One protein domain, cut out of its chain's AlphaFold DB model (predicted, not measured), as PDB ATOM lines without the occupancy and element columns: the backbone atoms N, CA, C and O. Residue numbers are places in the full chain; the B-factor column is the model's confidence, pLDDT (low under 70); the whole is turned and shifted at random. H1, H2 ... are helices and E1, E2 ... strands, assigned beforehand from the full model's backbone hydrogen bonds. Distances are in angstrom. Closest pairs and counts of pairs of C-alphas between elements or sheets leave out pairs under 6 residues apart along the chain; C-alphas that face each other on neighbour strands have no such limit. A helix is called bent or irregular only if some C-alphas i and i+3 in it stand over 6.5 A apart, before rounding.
ATOM      1  N   TYR A   3      -0.629 -12.425  54.348       96.88
ATOM      2  CA  TYR A   3      -1.723 -13.181  53.755       96.88
ATOM      3  C   TYR A   3      -2.172 -12.585  52.429       96.88
ATOM      4  O   TYR A   3      -2.007 -11.392  52.182       96.88
ATOM      5  N   ALA A   4      -2.786 -13.414  51.596       97.19
ATOM      6  CA  ALA A   4      -3.493 -13.011  50.397       97.19
ATOM      7  C   ALA A   4      -4.865 -13.692  50.380       97.19
ATOM      8  O   ALA A   4      -4.970 -14.913  50.258       97.19
ATOM      9  N   TYR A   5      -5.906 -12.882  50.522       97.81
ATOM     10  CA  TYR A   5      -7.296 -13.295  50.491       97.81
ATOM     11  C   TYR A   5      -7.848 -13.136  49.076       97.81
ATOM     12  O   TYR A   5      -8.101 -12.021  48.616       97.81
ATOM     13  N   VAL A   6      -7.988 -14.261  48.387       98.00
ATOM     14  CA  VAL A   6      -8.459 -14.368  47.007       98.00
ATOM     15  C   VAL A   6      -9.969 -14.579  47.035       98.00
ATOM     16  O   VAL A   6     -10.433 -15.660  47.401       98.00
ATOM     17  N   LEU A   7     -10.739 -13.562  46.645       97.69
ATOM     18  CA  LEU A   7     -12.196 -13.673  46.535       97.69
ATOM     19  C   LEU A   7     -12.593 -14.607  45.388       97.69
ATOM     20  O   LEU A   7     -11.874 -14.718  44.398       97.69
ATOM     21  N   GLU A   8     -13.768 -15.229  45.474       97.00
ATOM     22  CA  GLU A   8     -14.296 -16.111  44.418       97.00
ATOM     23  C   GLU A   8     -14.420 -15.431  43.038       97.00
ATOM     24  O   GLU A   8     -14.327 -16.096  42.009       97.00
ATOM     25  N   GLN A   9     -14.567 -14.102  42.992       96.69
ATOM     26  CA  GLN A   9     -14.612 -13.322  41.749       96.69
ATOM     27  C   GLN A   9     -13.225 -13.086  41.121       96.69
ATOM     28  O   GLN A   9     -13.134 -12.622  39.983       96.69
ATOM     29  N   SER A  10     -12.135 -13.384  41.834       97.50
ATOM     30  CA  SER A  10     -10.775 -13.250  41.307       97.50
ATOM     31  C   SER A  10     -10.527 -14.241  40.169       97.50
ATOM     32  O   SER A  10     -10.915 -15.411  40.227       97.50
ATOM     33  N   ARG A  11      -9.734 -13.829  39.172       96.12
ATOM     34  CA  ARG A  11      -9.255 -14.738  38.113       96.12
ATOM     35  C   ARG A  11      -8.350 -15.840  38.670       96.12
ATOM     36  O   ARG A  11      -8.136 -16.858  38.011       96.12
ATOM     37  N   LYS A  12      -7.819 -15.656  39.885       96.94
ATOM     38  CA  LYS A  12      -6.952 -16.608  40.585       96.94
ATOM     39  C   LYS A  12      -7.735 -17.601  41.453       96.94
ATOM     40  O   LYS A  12      -7.145 -18.587  41.897       96.94
ATOM     41  N   ALA A  13      -9.043 -17.413  41.666       97.38
ATOM     42  CA  ALA A  13      -9.850 -18.252  42.562       97.38
ATOM     43  C   ALA A  13      -9.849 -19.732  42.148       97.38
ATOM     44  O   ALA A  13      -9.497 -20.608  42.937       97.38
ATOM     45  N   LYS A  14     -10.142 -20.019  40.871       97.69
ATOM     46  CA  LYS A  14     -10.153 -21.392  40.331       97.69
ATOM     47  C   LYS A  14      -8.798 -22.087  40.486       97.69
ATOM     48  O   LYS A  14      -8.740 -23.254  40.873       97.69
ATOM     49  N   ALA A  15      -7.712 -21.376  40.188       97.56
ATOM     50  CA  ALA A  15      -6.361 -21.911  40.313       97.56
ATOM     51  C   ALA A  15      -5.981 -22.146  41.786       97.56
ATOM     52  O   ALA A  15      -5.395 -23.179  42.107       97.56
ATOM     53  N   THR A  16      -6.395 -21.252  42.688       97.81
ATOM     54  CA  THR A  16      -6.183 -21.394  44.138       97.81
ATOM     55  C   THR A  16      -6.920 -22.613  44.689       97.81
ATOM     56  O   THR A  16      -6.315 -23.437  45.371       97.81
ATOM     57  N   ARG A  17      -8.192 -22.798  44.310       97.75
ATOM     58  CA  ARG A  17      -8.971 -24.002  44.633       97.75
ATOM     59  C   ARG A  17      -8.289 -25.270  44.130       97.75
ATOM     60  O   ARG A  17      -8.176 -26.242  44.866       97.75
ATOM     61  N   SER A  18      -7.810 -25.266  42.886       97.56
ATOM     62  CA  SER A  18      -7.106 -26.422  42.320       97.56
ATOM     63  C   SER A  18      -5.819 -26.746  43.081       97.56
ATOM     64  O   SER A  18      -5.557 -27.919  43.341       97.56
ATOM     65  N   ALA A  19      -5.039 -25.733  43.473       97.00
ATOM     66  CA  ALA A  19      -3.843 -25.926  44.288       97.00
ATOM     67  C   ALA A  19      -4.189 -26.503  45.670       97.00
ATOM     68  O   ALA A  19      -3.525 -27.433  46.125       97.00
ATOM     69  N   TYR A  20      -5.253 -25.998  46.298       97.38
ATOM     70  CA  TYR A  20      -5.761 -26.501  47.571       97.38
ATOM     71  C   TYR A  20      -6.177 -27.974  47.497       97.38
ATOM     72  O   TYR A  20      -5.671 -28.781  48.270       97.38
ATOM     73  N   GLU A  21      -7.051 -28.346  46.556       96.94
ATOM     74  CA  GLU A  21      -7.546 -29.727  46.445       96.94
ATOM     75  C   GLU A  21      -6.415 -30.707  46.096       96.94
ATOM     76  O   GLU A  21      -6.374 -31.835  46.597       96.94
ATOM     77  N   HIS A  22      -5.439 -30.265  45.295       95.94
ATOM     78  CA  HIS A  22      -4.223 -31.036  45.038       95.94
ATOM     79  C   HIS A  22      -3.439 -31.280  46.332       95.94
ATOM     80  O   HIS A  22      -3.175 -32.428  46.679       95.94
ATOM     81  N   CYS A  23      -3.126 -30.229  47.095       94.69
ATOM     82  CA  CYS A  23      -2.385 -30.385  48.349       94.69
ATOM     83  C   CYS A  23      -3.168 -31.225  49.371       94.69
ATOM     84  O   CYS A  23      -2.584 -32.060  50.056       94.69
ATOM     85  N   LYS A  24      -4.492 -31.051  49.440       95.19
ATOM     86  CA  LYS A  24      -5.382 -31.805  50.330       95.19
ATOM     87  C   LYS A  24      -5.397 -33.301  50.016       95.19
ATOM     88  O   LYS A  24      -5.380 -34.109  50.934       95.19
ATOM     89  N   SER A  25      -5.434 -33.669  48.738       94.06
ATOM     90  CA  SER A  25      -5.457 -35.076  48.306       94.06
ATOM     91  C   SER A  25      -4.100 -35.774  48.424       94.06
ATOM     92  O   SER A  25      -4.058 -36.996  48.544       94.06
ATOM     93  N   HIS A  26      -2.999 -35.018  48.406       88.81
ATOM     94  CA  HIS A  26      -1.637 -35.564  48.445       88.81
ATOM     95  C   HIS A  26      -0.974 -35.462  49.823       88.81
ATOM     96  O   HIS A  26       0.071 -36.077  50.049       88.81
ATOM     97  N   THR A  27      -1.557 -34.709  50.757       86.19
ATOM     98  CA  THR A  27      -1.059 -34.659  52.130       86.19
ATOM     99  C   THR A  27      -1.543 -35.865  52.931       86.19
ATOM    100  O   THR A  27      -2.708 -36.249  52.878       86.19
ATOM    101  N   LYS A  28      -0.633 -36.467  53.701       84.00
ATOM    102  CA  LYS A  28      -0.973 -37.480  54.714       84.00
ATOM    103  C   LYS A  28      -1.267 -36.850  56.078       84.00
ATOM    104  O   LYS A  28      -1.705 -37.543  56.991       84.00
ATOM    105  N   SER A  29      -0.975 -35.560  56.228       84.56
ATOM    106  CA  SER A  29      -1.200 -34.822  57.464       84.56
ATOM    107  C   SER A  29      -2.676 -34.453  57.609       84.56
ATOM    108  O   SER A  29      -3.343 -34.198  56.605       84.56
ATOM    109  N   PRO A  30      -3.193 -34.380  58.847       89.88
ATOM    110  CA  PRO A  30      -4.523 -33.842  59.081       89.88
ATOM    111  C   PRO A  30      -4.607 -32.387  58.607       89.88
ATOM    112  O   PRO A  30      -3.599 -31.677  58.527       89.88
ATOM    113  N   LEU A  31      -5.830 -31.944  58.317       94.44
ATOM    114  CA  LEU A  31      -6.103 -30.540  58.036       94.44
ATOM    115  C   LEU A  31      -5.705 -29.681  59.240       94.44
ATOM    116  O   LEU A  31      -5.869 -30.080  60.396       94.44
ATOM    117  N   LEU A  32      -5.181 -28.494  58.956       95.31
ATOM    118  CA  LEU A  32      -4.852 -27.499  59.962       95.31
ATOM    119  C   LEU A  32      -6.139 -27.025  60.652       95.31
ATOM    120  O   LEU A  32      -7.181 -26.913  59.993       95.31
ATOM    121  N   PRO A  33      -6.073 -26.719  61.959       95.19
ATOM    122  CA  PRO A  33      -7.238 -26.277  62.706       95.19
ATOM    123  C   PRO A  33      -7.790 -24.957  62.145       95.19
ATOM    124  O   PRO A  33      -7.039 -24.175  61.544       95.19
ATOM    125  N   PRO A  34      -9.089 -24.685  62.362       96.19
ATOM    126  CA  PRO A  34      -9.677 -23.389  62.064       96.19
ATOM    127  C   PRO A  34      -8.923 -22.247  62.747       96.19
ATOM    128  O   PRO A  34      -8.423 -22.393  63.863       96.19
ATOM    129  N   VAL A  35      -8.855 -21.100  62.079       96.75
ATOM    130  CA  VAL A  35      -8.168 -19.902  62.572       96.75
ATOM    131  C   VAL A  35      -8.881 -18.654  62.066       96.75
ATOM    132  O   VAL A  35      -9.528 -18.686  61.025       96.75
ATOM    133  N   THR A  36      -8.746 -17.541  62.778       96.75
ATOM    134  CA  THR A  36      -9.219 -16.236  62.309       96.75
ATOM    135  C   THR A  36      -8.018 -15.362  61.976       96.75
ATOM    136  O   THR A  36      -7.133 -15.182  62.809       96.75
ATOM    137  N   ILE A  37      -7.974 -14.819  60.758       94.94
ATOM    138  CA  ILE A  37      -6.913 -13.901  60.315       94.94
ATOM    139  C   ILE A  37      -7.572 -12.656  59.738       94.94
ATOM    140  O   ILE A  37      -8.342 -12.772  58.792       94.94
ATOM    141  N   ALA A  38      -7.240 -11.479  60.281       91.31
ATOM    142  CA  ALA A  38      -7.815 -10.195  59.858       91.31
ATOM    143  C   ALA A  38      -9.355 -10.241  59.776       91.31
ATOM    144  O   ALA A  38      -9.940  -9.864  58.765       91.31
ATOM    145  N   ASP A  39      -9.980 -10.789  60.822       92.81
ATOM    146  CA  ASP A  39     -11.430 -10.994  60.961       92.81
ATOM    147  C   ASP A  39     -12.075 -11.961  59.952       92.81
ATOM    148  O   ASP A  39     -13.281 -12.191  60.002       92.81
ATOM    149  N   PHE A  40     -11.291 -12.605  59.082       94.50
ATOM    150  CA  PHE A  40     -11.782 -13.677  58.221       94.50
ATOM    151  C   PHE A  40     -11.748 -15.013  58.973       94.50
ATOM    152  O   PHE A  40     -10.659 -15.449  59.367       94.50
ATOM    153  N   PRO A  41     -12.895 -15.693  59.169       96.06
ATOM    154  CA  PRO A  41     -12.919 -17.051  59.692       96.06
ATOM    155  C   PRO A  41     -12.434 -18.029  58.616       96.06
ATOM    156  O   PRO A  41     -12.954 -18.057  57.497       96.06
ATOM    157  N   LEU A  42     -11.425 -18.830  58.954       97.56
ATOM    158  CA  LEU A  42     -10.763 -19.766  58.052       97.56
ATOM    159  C   LEU A  42     -10.887 -21.197  58.568       97.56
ATOM    160  O   LEU A  42     -10.734 -21.455  59.763       97.56
ATOM    161  N   THR A  43     -11.116 -22.140  57.658       97.38
ATOM    162  CA  THR A  43     -11.295 -23.563  57.973       97.38
ATOM    163  C   THR A  43     -10.511 -24.460  57.015       97.38
ATOM    164  O   THR A  43      -9.972 -24.007  56.000       97.38
ATOM    165  N   ASP A  44     -10.432 -25.748  57.363       95.44
ATOM    166  CA  ASP A  44      -9.865 -26.819  56.537       95.44
ATOM    167  C   ASP A  44      -8.477 -26.504  55.955       95.44
ATOM    168  O   ASP A  44      -8.227 -26.750  54.773       95.44
ATOM    169  N   GLY A  45      -7.575 -25.924  56.748       96.69
ATOM    170  CA  GLY A  45      -6.288 -25.456  56.240       96.69
ATOM    171  C   GLY A  45      -5.379 -26.589  55.769       96.69
ATOM    172  O   GLY A  45      -5.388 -27.689  56.316       96.69
ATOM    173  N   VAL A  46      -4.550 -26.317  54.768       97.12
ATOM    174  CA  VAL A  46      -3.561 -27.263  54.245       97.12
ATOM    175  C   VAL A  46      -2.211 -26.568  54.142       97.12
ATOM    176  O   VAL A  46      -2.095 -25.507  53.530       97.12
ATOM    177  N   ALA A  47      -1.178 -27.172  54.726       96.38
ATOM    178  CA  ALA A  47       0.199 -26.756  54.495       96.38
ATOM    179  C   ALA A  47       0.631 -27.197  53.091       96.38
ATOM    180  O   ALA A  47       0.438 -28.353  52.721       96.38
ATOM    181  N   VAL A  48       1.210 -26.283  52.312       95.69
ATOM    182  CA  VAL A  48       1.679 -26.568  50.951       95.69
ATOM    183  C   VAL A  48       3.054 -27.237  51.030       95.69
ATOM    184  O   VAL A  48       4.006 -26.578  51.470       95.69
ATOM    185  N   PRO A  49       3.193 -28.508  50.603       93.88
ATOM    186  CA  PRO A  49       4.472 -29.210  50.624       93.88
ATOM    187  C   PRO A  49       5.509 -28.548  49.713       93.88
ATOM    188  O   PRO A  49       5.157 -27.925  48.711       93.88
ATOM    189  N   GLN A  50       6.796 -28.752  50.010       92.50
ATOM    190  CA  GLN A  50       7.898 -28.160  49.241       92.50
ATOM    191  C   GLN A  50       7.809 -28.467  47.737       92.50
ATOM    192  O   GLN A  50       7.941 -27.577  46.901       92.50
ATOM    193  N   GLN A  51       7.509 -29.720  47.393       92.94
ATOM    194  CA  GLN A  51       7.368 -30.185  46.009       92.94
ATOM    195  C   GLN A  51       6.227 -29.489  45.238       92.94
ATOM    196  O   GLN A  51       6.285 -29.370  44.016       92.94
ATOM    197  N   ASP A  52       5.215 -28.971  45.941       94.75
ATOM    198  CA  ASP A  52       4.016 -28.366  45.354       94.75
ATOM    199  C   ASP A  52       4.034 -26.827  45.387       94.75
ATOM    200  O   ASP A  52       3.113 -26.188  44.872       94.75
ATOM    201  N   LYS A  53       5.098 -26.202  45.918       94.25
ATOM    202  CA  LYS A  53       5.241 -24.733  46.010       94.25
ATOM    203  C   LYS A  53       5.054 -24.023  44.676       94.25
ATOM    204  O   LYS A  53       4.409 -22.978  44.616       94.25
ATOM    205  N   HIS A  54       5.546 -24.626  43.595       94.62
ATOM    206  CA  HIS A  54       5.419 -24.099  42.238       94.62
ATOM    207  C   HIS A  54       3.960 -23.794  41.850       94.62
ATOM    208  O   HIS A  54       3.710 -22.849  41.108       94.62
ATOM    209  N   ARG A  55       2.977 -24.537  42.382       94.75
ATOM    210  CA  ARG A  55       1.548 -24.296  42.122       94.75
ATOM    211  C   ARG A  55       1.084 -22.961  42.683       94.75
ATOM    212  O   ARG A  55       0.314 -22.272  42.024       94.75
ATOM    213  N   VAL A  56       1.569 -22.598  43.871       95.00
ATOM    214  CA  VAL A  56       1.274 -21.309  44.506       95.00
ATOM    215  C   VAL A  56       2.018 -20.181  43.804       95.00
ATOM    216  O   VAL A  56       1.411 -19.163  43.485       95.00
ATOM    217  N   LEU A  57       3.305 -20.368  43.500       94.25
ATOM    218  CA  LEU A  57       4.108 -19.360  42.798       94.25
ATOM    219  C   LEU A  57       3.513 -19.022  41.420       94.25
ATOM    220  O   LEU A  57       3.424 -17.854  41.037       94.25
ATOM    221  N   ASN A  58       2.994 -20.029  40.712       95.44
ATOM    222  CA  ASN A  58       2.334 -19.862  39.417       95.44
ATOM    223  C   ASN A  58       0.979 -19.141  39.485       95.44
ATOM    224  O   ASN A  58       0.474 -18.723  38.442       95.44
ATOM    225  N   LEU A  59       0.398 -18.937  40.675       95.69
ATOM    226  CA  LEU A  59      -0.785 -18.085  40.811       95.69
ATOM    227  C   LEU A  59      -0.463 -16.632  40.462       95.69
ATOM    228  O   LEU A  59      -1.359 -15.925  40.007       95.69
ATOM    229  N   ARG A  60       0.792 -16.189  40.641       94.69
ATOM    230  CA  ARG A  60       1.225 -14.800  40.402       94.69
ATOM    231  C   ARG A  60       0.280 -13.801  41.069       94.69
ATOM    232  O   ARG A  60      -0.382 -12.999  40.417       94.69
ATOM    233  N   LEU A  61       0.167 -13.903  42.393       94.75
ATOM    234  CA  LEU A  61      -0.754 -13.074  43.182       94.75
ATOM    235  C   LEU A  61      -0.455 -11.573  43.050       94.75
ATOM    236  O   LEU A  61      -1.366 -10.759  43.149       94.75
ATOM    237  N   HIS A  62       0.799 -11.213  42.762       94.00
ATOM    238  CA  HIS A  62       1.204  -9.836  42.486       94.00
ATOM    239  C   HIS A  62       0.452  -9.203  41.302       94.00
ATOM    240  O   HIS A  62       0.229  -7.997  41.329       94.00
ATOM    241  N   ASP A  63      -0.023  -9.995  40.327       93.75
ATOM    242  CA  ASP A  63      -0.832  -9.502  39.197       93.75
ATOM    243  C   ASP A  63      -2.154  -8.855  39.646       93.75
ATOM    244  O   ASP A  63      -2.779  -8.115  38.887       93.75
ATOM    245  N   GLU A  64      -2.626  -9.180  40.853       93.06
ATOM    246  CA  GLU A  64      -3.886  -8.686  41.407       93.06
ATOM    247  C   GLU A  64      -3.689  -7.874  42.697       93.06
ATOM    248  O   GLU A  64      -4.667  -7.610  43.382       93.06
ATOM    249  N   HIS A  65      -2.470  -7.420  43.023       90.19
ATOM    250  CA  HIS A  65      -2.174  -6.701  44.282       90.19
ATOM    251  C   HIS A  65      -3.092  -5.496  44.566       90.19
ATOM    252  O   HIS A  65      -3.423  -5.244  45.720       90.19
ATOM    253  N   LEU A  66      -3.545  -4.792  43.523       90.94
ATOM    254  CA  LEU A  66      -4.454  -3.638  43.616       90.94
ATOM    255  C   LEU A  66      -5.877  -3.936  43.110       90.94
ATOM    256  O   LEU A  66      -6.688  -3.030  42.927       90.94
ATOM    257  N   SER A  67      -6.177  -5.205  42.843       94.19
ATOM    258  CA  SER A  67      -7.507  -5.652  42.440       94.19
ATOM    259  C   SER A  67      -8.471  -5.595  43.629       94.19
ATOM    260  O   SER A  67      -8.093  -5.995  44.729       94.19
ATOM    261  N   PRO A  68      -9.755  -5.237  43.429       95.62
ATOM    262  CA  PRO A  68     -10.766  -5.365  44.483       95.62
ATOM    263  C   PRO A  68     -11.006  -6.826  44.908       95.62
ATOM    264  O   PRO A  68     -11.613  -7.075  45.949       95.62
ATOM    265  N   TYR A  69     -10.537  -7.796  44.112       96.81
ATOM    266  CA  TYR A  69     -10.729  -9.228  44.342       96.81
ATOM    267  C   TYR A  69      -9.599  -9.901  45.131       96.81
ATOM    268  O   TYR A  69      -9.691 -11.096  45.419       96.81
ATOM    269  N   LEU A  70      -8.558  -9.148  45.499       97.12
ATOM    270  CA  LEU A  70      -7.455  -9.623  46.328       97.12
ATOM    271  C   LEU A  70      -7.268  -8.684  47.522       97.12
ATOM    272  O   LEU A  70      -6.877  -7.533  47.358       97.12
ATOM    273  N   LYS A  71      -7.509  -9.170  48.742       96.12
ATOM    274  CA  LYS A  71      -7.212  -8.411  49.970       96.12
ATOM    275  C   LYS A  71      -5.945  -8.958  50.606       96.12
ATOM    276  O   LYS A  71      -5.834 -10.158  50.823       96.12
ATOM    277  N   SER A  72      -4.981  -8.108  50.925       95.38
ATOM    278  CA  SER A  72      -3.691  -8.554  51.451       95.38
ATOM    279  C   SER A  72      -3.097  -7.512  52.389       95.38
ATOM    280  O   SER A  72      -3.234  -6.316  52.144       95.38
ATOM    281  N   ASN A  73      -2.416  -7.960  53.447       94.88
ATOM    282  CA  ASN A  73      -1.527  -7.106  54.242       94.88
ATOM    283  C   ASN A  73      -0.088  -7.075  53.684       94.88
ATOM    284  O   ASN A  73       0.788  -6.433  54.261       94.88
ATOM    285  N   ALA A  74       0.176  -7.800  52.594       92.94
ATOM    286  CA  ALA A  74       1.450  -7.810  51.902       92.94
ATOM    287  C   ALA A  74       1.549  -6.592  50.971       92.94
ATOM    288  O   ALA A  74       0.584  -6.179  50.324       92.94
ATOM    289  N   SER A  75       2.752  -6.035  50.864       92.69
ATOM    290  CA  SER A  75       3.057  -5.068  49.812       92.69
ATOM    291  C   SER A  75       3.343  -5.825  48.515       92.69
ATOM    292  O   SER A  75       3.589  -7.034  48.539       92.69
ATOM    293  N   LEU A  76       3.381  -5.116  47.385       91.62
ATOM    294  CA  LEU A  76       3.788  -5.715  46.115       91.62
ATOM    295  C   LEU A  76       5.167  -6.390  46.226       91.62
ATOM    296  O   LEU A  76       5.347  -7.503  45.745       91.62
ATOM    297  N   PHE A  77       6.107  -5.765  46.941       90.56
ATOM    298  CA  PHE A  77       7.428  -6.339  47.201       90.56
ATOM    299  C   PHE A  77       7.344  -7.655  47.975       90.56
ATOM    300  O   PHE A  77       7.969  -8.631  47.576       90.56
ATOM    301  N   HIS A  78       6.537  -7.717  49.038       93.00
ATOM    302  CA  HIS A  78       6.340  -8.959  49.787       93.00
ATOM    303  C   HIS A  78       5.785 -10.081  48.897       93.00
ATOM    304  O   HIS A  78       6.248 -11.211  49.007       93.00
ATOM    305  N   LEU A  79       4.856  -9.775  47.983       93.44
ATOM    306  CA  LEU A  79       4.308 -10.761  47.042       93.44
ATOM    307  C   LEU A  79       5.322 -11.226  45.986       93.44
ATOM    308  O   LEU A  79       5.260 -12.374  45.553       93.44
ATOM    309  N   LEU A  80       6.238 -10.352  45.563       91.88
ATOM    310  CA  LEU A  80       7.316 -10.687  44.625       91.88
ATOM    311  C   LEU A  80       8.451 -11.487  45.281       91.88
ATOM    312  O   LEU A  80       9.161 -12.208  44.591       91.88
ATOM    313  N   MET A  81       8.610 -11.375  46.602       91.19
ATOM    314  CA  MET A  81       9.609 -12.119  47.375       91.19
ATOM    315  C   MET A  81       9.156 -13.524  47.789       91.19
ATOM    316  O   MET A  81       9.932 -14.236  48.423       91.19
ATOM    317  N   ILE A  82       7.922 -13.928  47.470       92.62
ATOM    318  CA  ILE A  82       7.459 -15.295  47.734       92.62
ATOM    319  C   ILE A  82       8.287 -16.249  46.872       92.62
ATOM    320  O   ILE A  82       8.261 -16.177  45.643       92.62
ATOM    321  N   ASP A  83       8.991 -17.157  47.530       92.38
ATOM    322  CA  ASP A  83       9.864 -18.144  46.908       92.38
ATOM    323  C   ASP A  83       9.528 -19.568  47.381       92.38
ATOM    324  O   ASP A  83       8.529 -19.819  48.062       92.38
ATOM    325  N   ASP A  84      10.355 -20.529  46.985       91.62
ATOM    326  CA  ASP A  84      10.215 -21.926  47.378       91.62
ATOM    327  C   ASP A  84      10.469 -22.154  48.875       91.62
ATOM    328  O   ASP A  84       9.948 -23.117  49.432       91.62
ATOM    329  N   LYS A  85      11.224 -21.281  49.546       92.06
ATOM    330  CA  LYS A  85      11.522 -21.370  50.986       92.06
ATOM    331  C   LYS A  85      10.420 -20.780  51.856       92.06
ATOM    332  O   LYS A  85      10.357 -21.076  53.045       92.06
ATOM    333  N   THR A  86       9.563 -19.950  51.274       94.56
ATOM    334  CA  THR A  86       8.449 -19.315  51.968       94.56
ATOM    335  C   THR A  86       7.461 -20.376  52.433       94.56
ATOM    336  O   THR A  86       6.883 -21.110  51.628       94.56
ATOM    337  N   GLU A  87       7.210 -20.459  53.735       96.56
ATOM    338  CA  GLU A  87       6.184 -21.342  54.272       96.56
ATOM    339  C   GLU A  87       4.805 -20.864  53.814       96.56
ATOM    340  O   GLU A  87       4.519 -19.670  53.776       96.56
ATOM    341  N   THR A  88       3.948 -21.800  53.403       97.31
ATOM    342  CA  THR A  88       2.667 -21.459  52.781       97.31
ATOM    343  C   THR A  88       1.588 -22.393  53.268       97.31
ATOM    344  O   THR A  88       1.757 -23.614  53.236       97.31
ATOM    345  N   LYS A  89       0.464 -21.812  53.664       97.69
ATOM    346  CA  LYS A  89      -0.752 -22.526  54.043       97.69
ATOM    347  C   LYS A  89      -1.902 -21.987  53.202       97.69
ATOM    348  O   LYS A  89      -1.947 -20.789  52.930       97.69
ATOM    349  N   ILE A  90      -2.814 -22.855  52.780       97.88
ATOM    350  CA  ILE A  90      -4.030 -22.469  52.061       97.88
ATOM    351  C   ILE A  90      -5.227 -22.877  52.910       97.88
ATOM    352  O   ILE A  90      -5.328 -24.036  53.305       97.88
ATOM    353  N   TYR A  91      -6.130 -21.941  53.168       98.31
ATOM    354  CA  TYR A  91      -7.360 -22.167  53.918       98.31
ATOM    355  C   TYR A  91      -8.587 -21.882  53.062       98.31
ATOM    356  O   TYR A  91      -8.559 -21.029  52.166       98.31
ATOM    357  N   ARG A  92      -9.683 -22.565  53.400       97.44
ATOM    358  CA  ARG A  92     -11.019 -22.195  52.943       97.44
ATOM    359  C   ARG A  92     -11.527 -21.029  53.776       97.44
ATOM    360  O   ARG A  92     -11.290 -20.968  54.980       97.44
ATOM    361  N   ALA A  93     -12.233 -20.124  53.123       96.75
ATOM    362  CA  ALA A  93     -12.921 -19.012  53.750       96.75
ATOM    363  C   ALA A  93     -14.331 -18.902  53.169       96.75
ATOM    364  O   ALA A  93     -14.623 -19.468  52.117       96.75
ATOM    365  N   GLU A  94     -15.194 -18.135  53.827       94.19
ATOM    366  CA  GLU A  94     -16.603 -18.012  53.443       94.19
ATOM    367  C   GLU A  94     -16.811 -17.536  51.994       94.19
ATOM    368  O   GLU A  94     -17.681 -18.042  51.293       94.19
ATOM    369  N   SER A  95     -16.004 -16.581  51.519       94.88
ATOM    370  CA  SER A  95     -16.151 -15.984  50.178       94.88
ATOM    371  C   SER A  95     -14.905 -16.136  49.303       94.88
ATOM    372  O   SER A  95     -14.666 -15.317  48.410       94.88
ATOM    373  N   GLY A  96     -14.094 -17.165  49.558       96.88
ATOM    374  CA  GLY A  96     -12.905 -17.432  48.758       96.88
ATOM    375  C   GLY A  96     -11.843 -18.243  49.481       96.88
ATOM    376  O   GLY A  96     -12.130 -19.199  50.201       96.88
ATOM    377  N   TRP A  97     -10.591 -17.863  49.251       98.00
ATOM    378  CA  TRP A  97      -9.419 -18.638  49.641       98.00
ATOM    379  C   TRP A  97      -8.395 -17.739  50.312       98.00
ATOM    380  O   TRP A  97      -8.085 -16.661  49.809       98.00
ATOM    381  N   MET A  98      -7.834 -18.195  51.427       98.06
ATOM    382  CA  MET A  98      -6.758 -17.479  52.103       98.06
ATOM    383  C   MET A  98      -5.445 -18.223  51.913       98.06
ATOM    384  O   MET A  98      -5.309 -19.362  52.357       98.06
ATOM    385  N   LEU A  99      -4.462 -17.565  51.302       98.06
ATOM    386  CA  LEU A  99      -3.074 -18.006  51.351       98.06
ATOM    387  C   LEU A  99      -2.363 -17.262  52.476       98.06
ATOM    388  O   LEU A  99      -2.416 -16.037  52.538       98.06
ATOM    389  N   VAL A 100      -1.698 -18.000  53.354       97.69
ATOM    390  CA  VAL A 100      -0.908 -17.459  54.462       97.69
ATOM    391  C   VAL A 100       0.552 -17.773  54.196       97.69
ATOM    392  O   VAL A 100       0.889 -18.915  53.883       97.69
ATOM    393  N   PHE A 101       1.398 -16.759  54.330       96.88
ATOM    394  CA  PHE A 101       2.824 -16.822  54.068       96.88
ATOM    395  C   PHE A 101       3.633 -16.481  55.319       96.88
ATOM    396  O   PHE A 101       3.414 -15.458  55.984       96.88
ATOM    397  N   GLU A 102       4.616 -17.324  55.606       95.38
ATOM    398  CA  GLU A 102       5.561 -17.169  56.708       95.38
ATOM    399  C   GLU A 102       7.000 -17.267  56.176       95.38
ATOM    400  O   GLU A 102       7.256 -17.882  55.144       95.38
ATOM    401  N   GLY A 103       7.941 -16.591  56.838       92.06
ATOM    402  CA  GLY A 103       9.343 -16.545  56.401       92.06
ATOM    403  C   GLY A 103       9.674 -15.519  55.305       92.06
ATOM    404  O   GLY A 103      10.838 -15.402  54.934       92.06
TER     405      GLY A 103
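Overview. This is residues 3 to 103 of the 119 residues of an uncharacterized protein of Tumebacillus avium (UniProt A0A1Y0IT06). One antiparallel sheet of six strands, strongly twisted and curled like part of a barrel, folds back on itself, with the long helix H1 packed over one face. Its leaf E2 E3 partly faces its leaf E6 E1 E4, with E5 as the hinge; H2 runs beside H1, and the short helices H3 and H4 sit together near the E4 edge. The printed part has 101 residues with four named helices and six named strands, along the chain E1 H1 E2 E3 H2 H3 E4 H4 E5 E6, and the sheet's order is E2 - E3 - E5 - E6 - E1 - E4. The class is mixed, helices and strands. The whole is compact, with a radius of gyration of the C-alphas of 12.3 A, and rounded, spanning 36 by 27 by 23 A.

Along the chain. Find C-alpha 3 at (-1.723, -13.181, 53.755), where strand E1 begins; it runs over residues 3 to 7, 12.7 A long. From C-alpha 13 at (-9.850, -18.252, 42.562), helix H1 covers residues 13 to 26 and 20.0 A. Next come strand E2, residues 35 to 37, and strand E3, residues 40 to 47, 18.1 A from first to last C-alpha; watch E3 bend by 76 degrees at residue 44. Helix H2, residues 50 to 57, 11.5 A, is irregular: C-alphas 51 and 54 are 7.4 A apart. Then read helix H3 at residues 61 to 64, strand E4 at 70 to 72 and helix H4 at 76 to 80. Strand E5, residues 87 to 93, is 19.3 A long, and strand E6, residues 96 to 102, is 20.1 A long, ending at C-alpha 102 at (5.561, -17.169, 56.708).

Arrangement. Start at the edge strand E2, which forms an antiparallel hairpin with E3; N 35 and O 42 are 3.0 A apart, within hydrogen-bond range. The pairing of E3 is staggered: residues 40 to 42 pair with E2 and residues 42 to 47 with E5. E3 and E5 are antiparallel, with N 46 and O 90 at 2.8 A. E5 and E6 form the second hairpin, where you find N 91 and O 98 at 2.8 A. E6 and E1 are antiparallel at 168 degrees, with N 4 and O 99 at 2.8 A. At the other edge, E1 and E4 are antiparallel, with N 5 and O 71 at 2.7 A. Now look at H1, which is on the sheet at a height over the sheet of 9.2 A. It lies over E3, E6 and, only just, E5, on which 3 of its 14 C-alphas fall; at 32 degrees to E3 on the local plane it runs only just slantwise to the strands. Its closest C-alphas to E5 are those of Tyr 20 and Ile 90, 6.3 A. H1 and H2 touch at Ala 19 and Arg 55, whose C-alphas are 6.0 A apart, at a shallow tilt of 7 degrees, opposite ways. H2 only grazes the sheet, with residues 50 to 56. H3 is on the same face as H1, only just over E4 with 3 of its 4 C-alphas. H3 and H4 touch, the closest C-alphas being those of His 62 and Leu 79 at 5.6 A; H4 only grazes the sheet, with residues 78 to 79. H1 and H3 are apart. In H1 and H4 every O i to N i+4 pair is within hydrogen-bond range; H2 has 1 of 4, but 4 of 5 O i to N i+3 pairs, and H3 is too short for an i+4 pair.

Size, cuts and confidence. The two C-alphas farthest apart are those of Lys 28 and Leu 66, 35.8 A. The printed part has no cut, and none of its links is long; those from H1 to E2 and from H4 to E5 are short, the others tight. The mean pLDDT of the printed part is 94.9, and no printed residue is under 70.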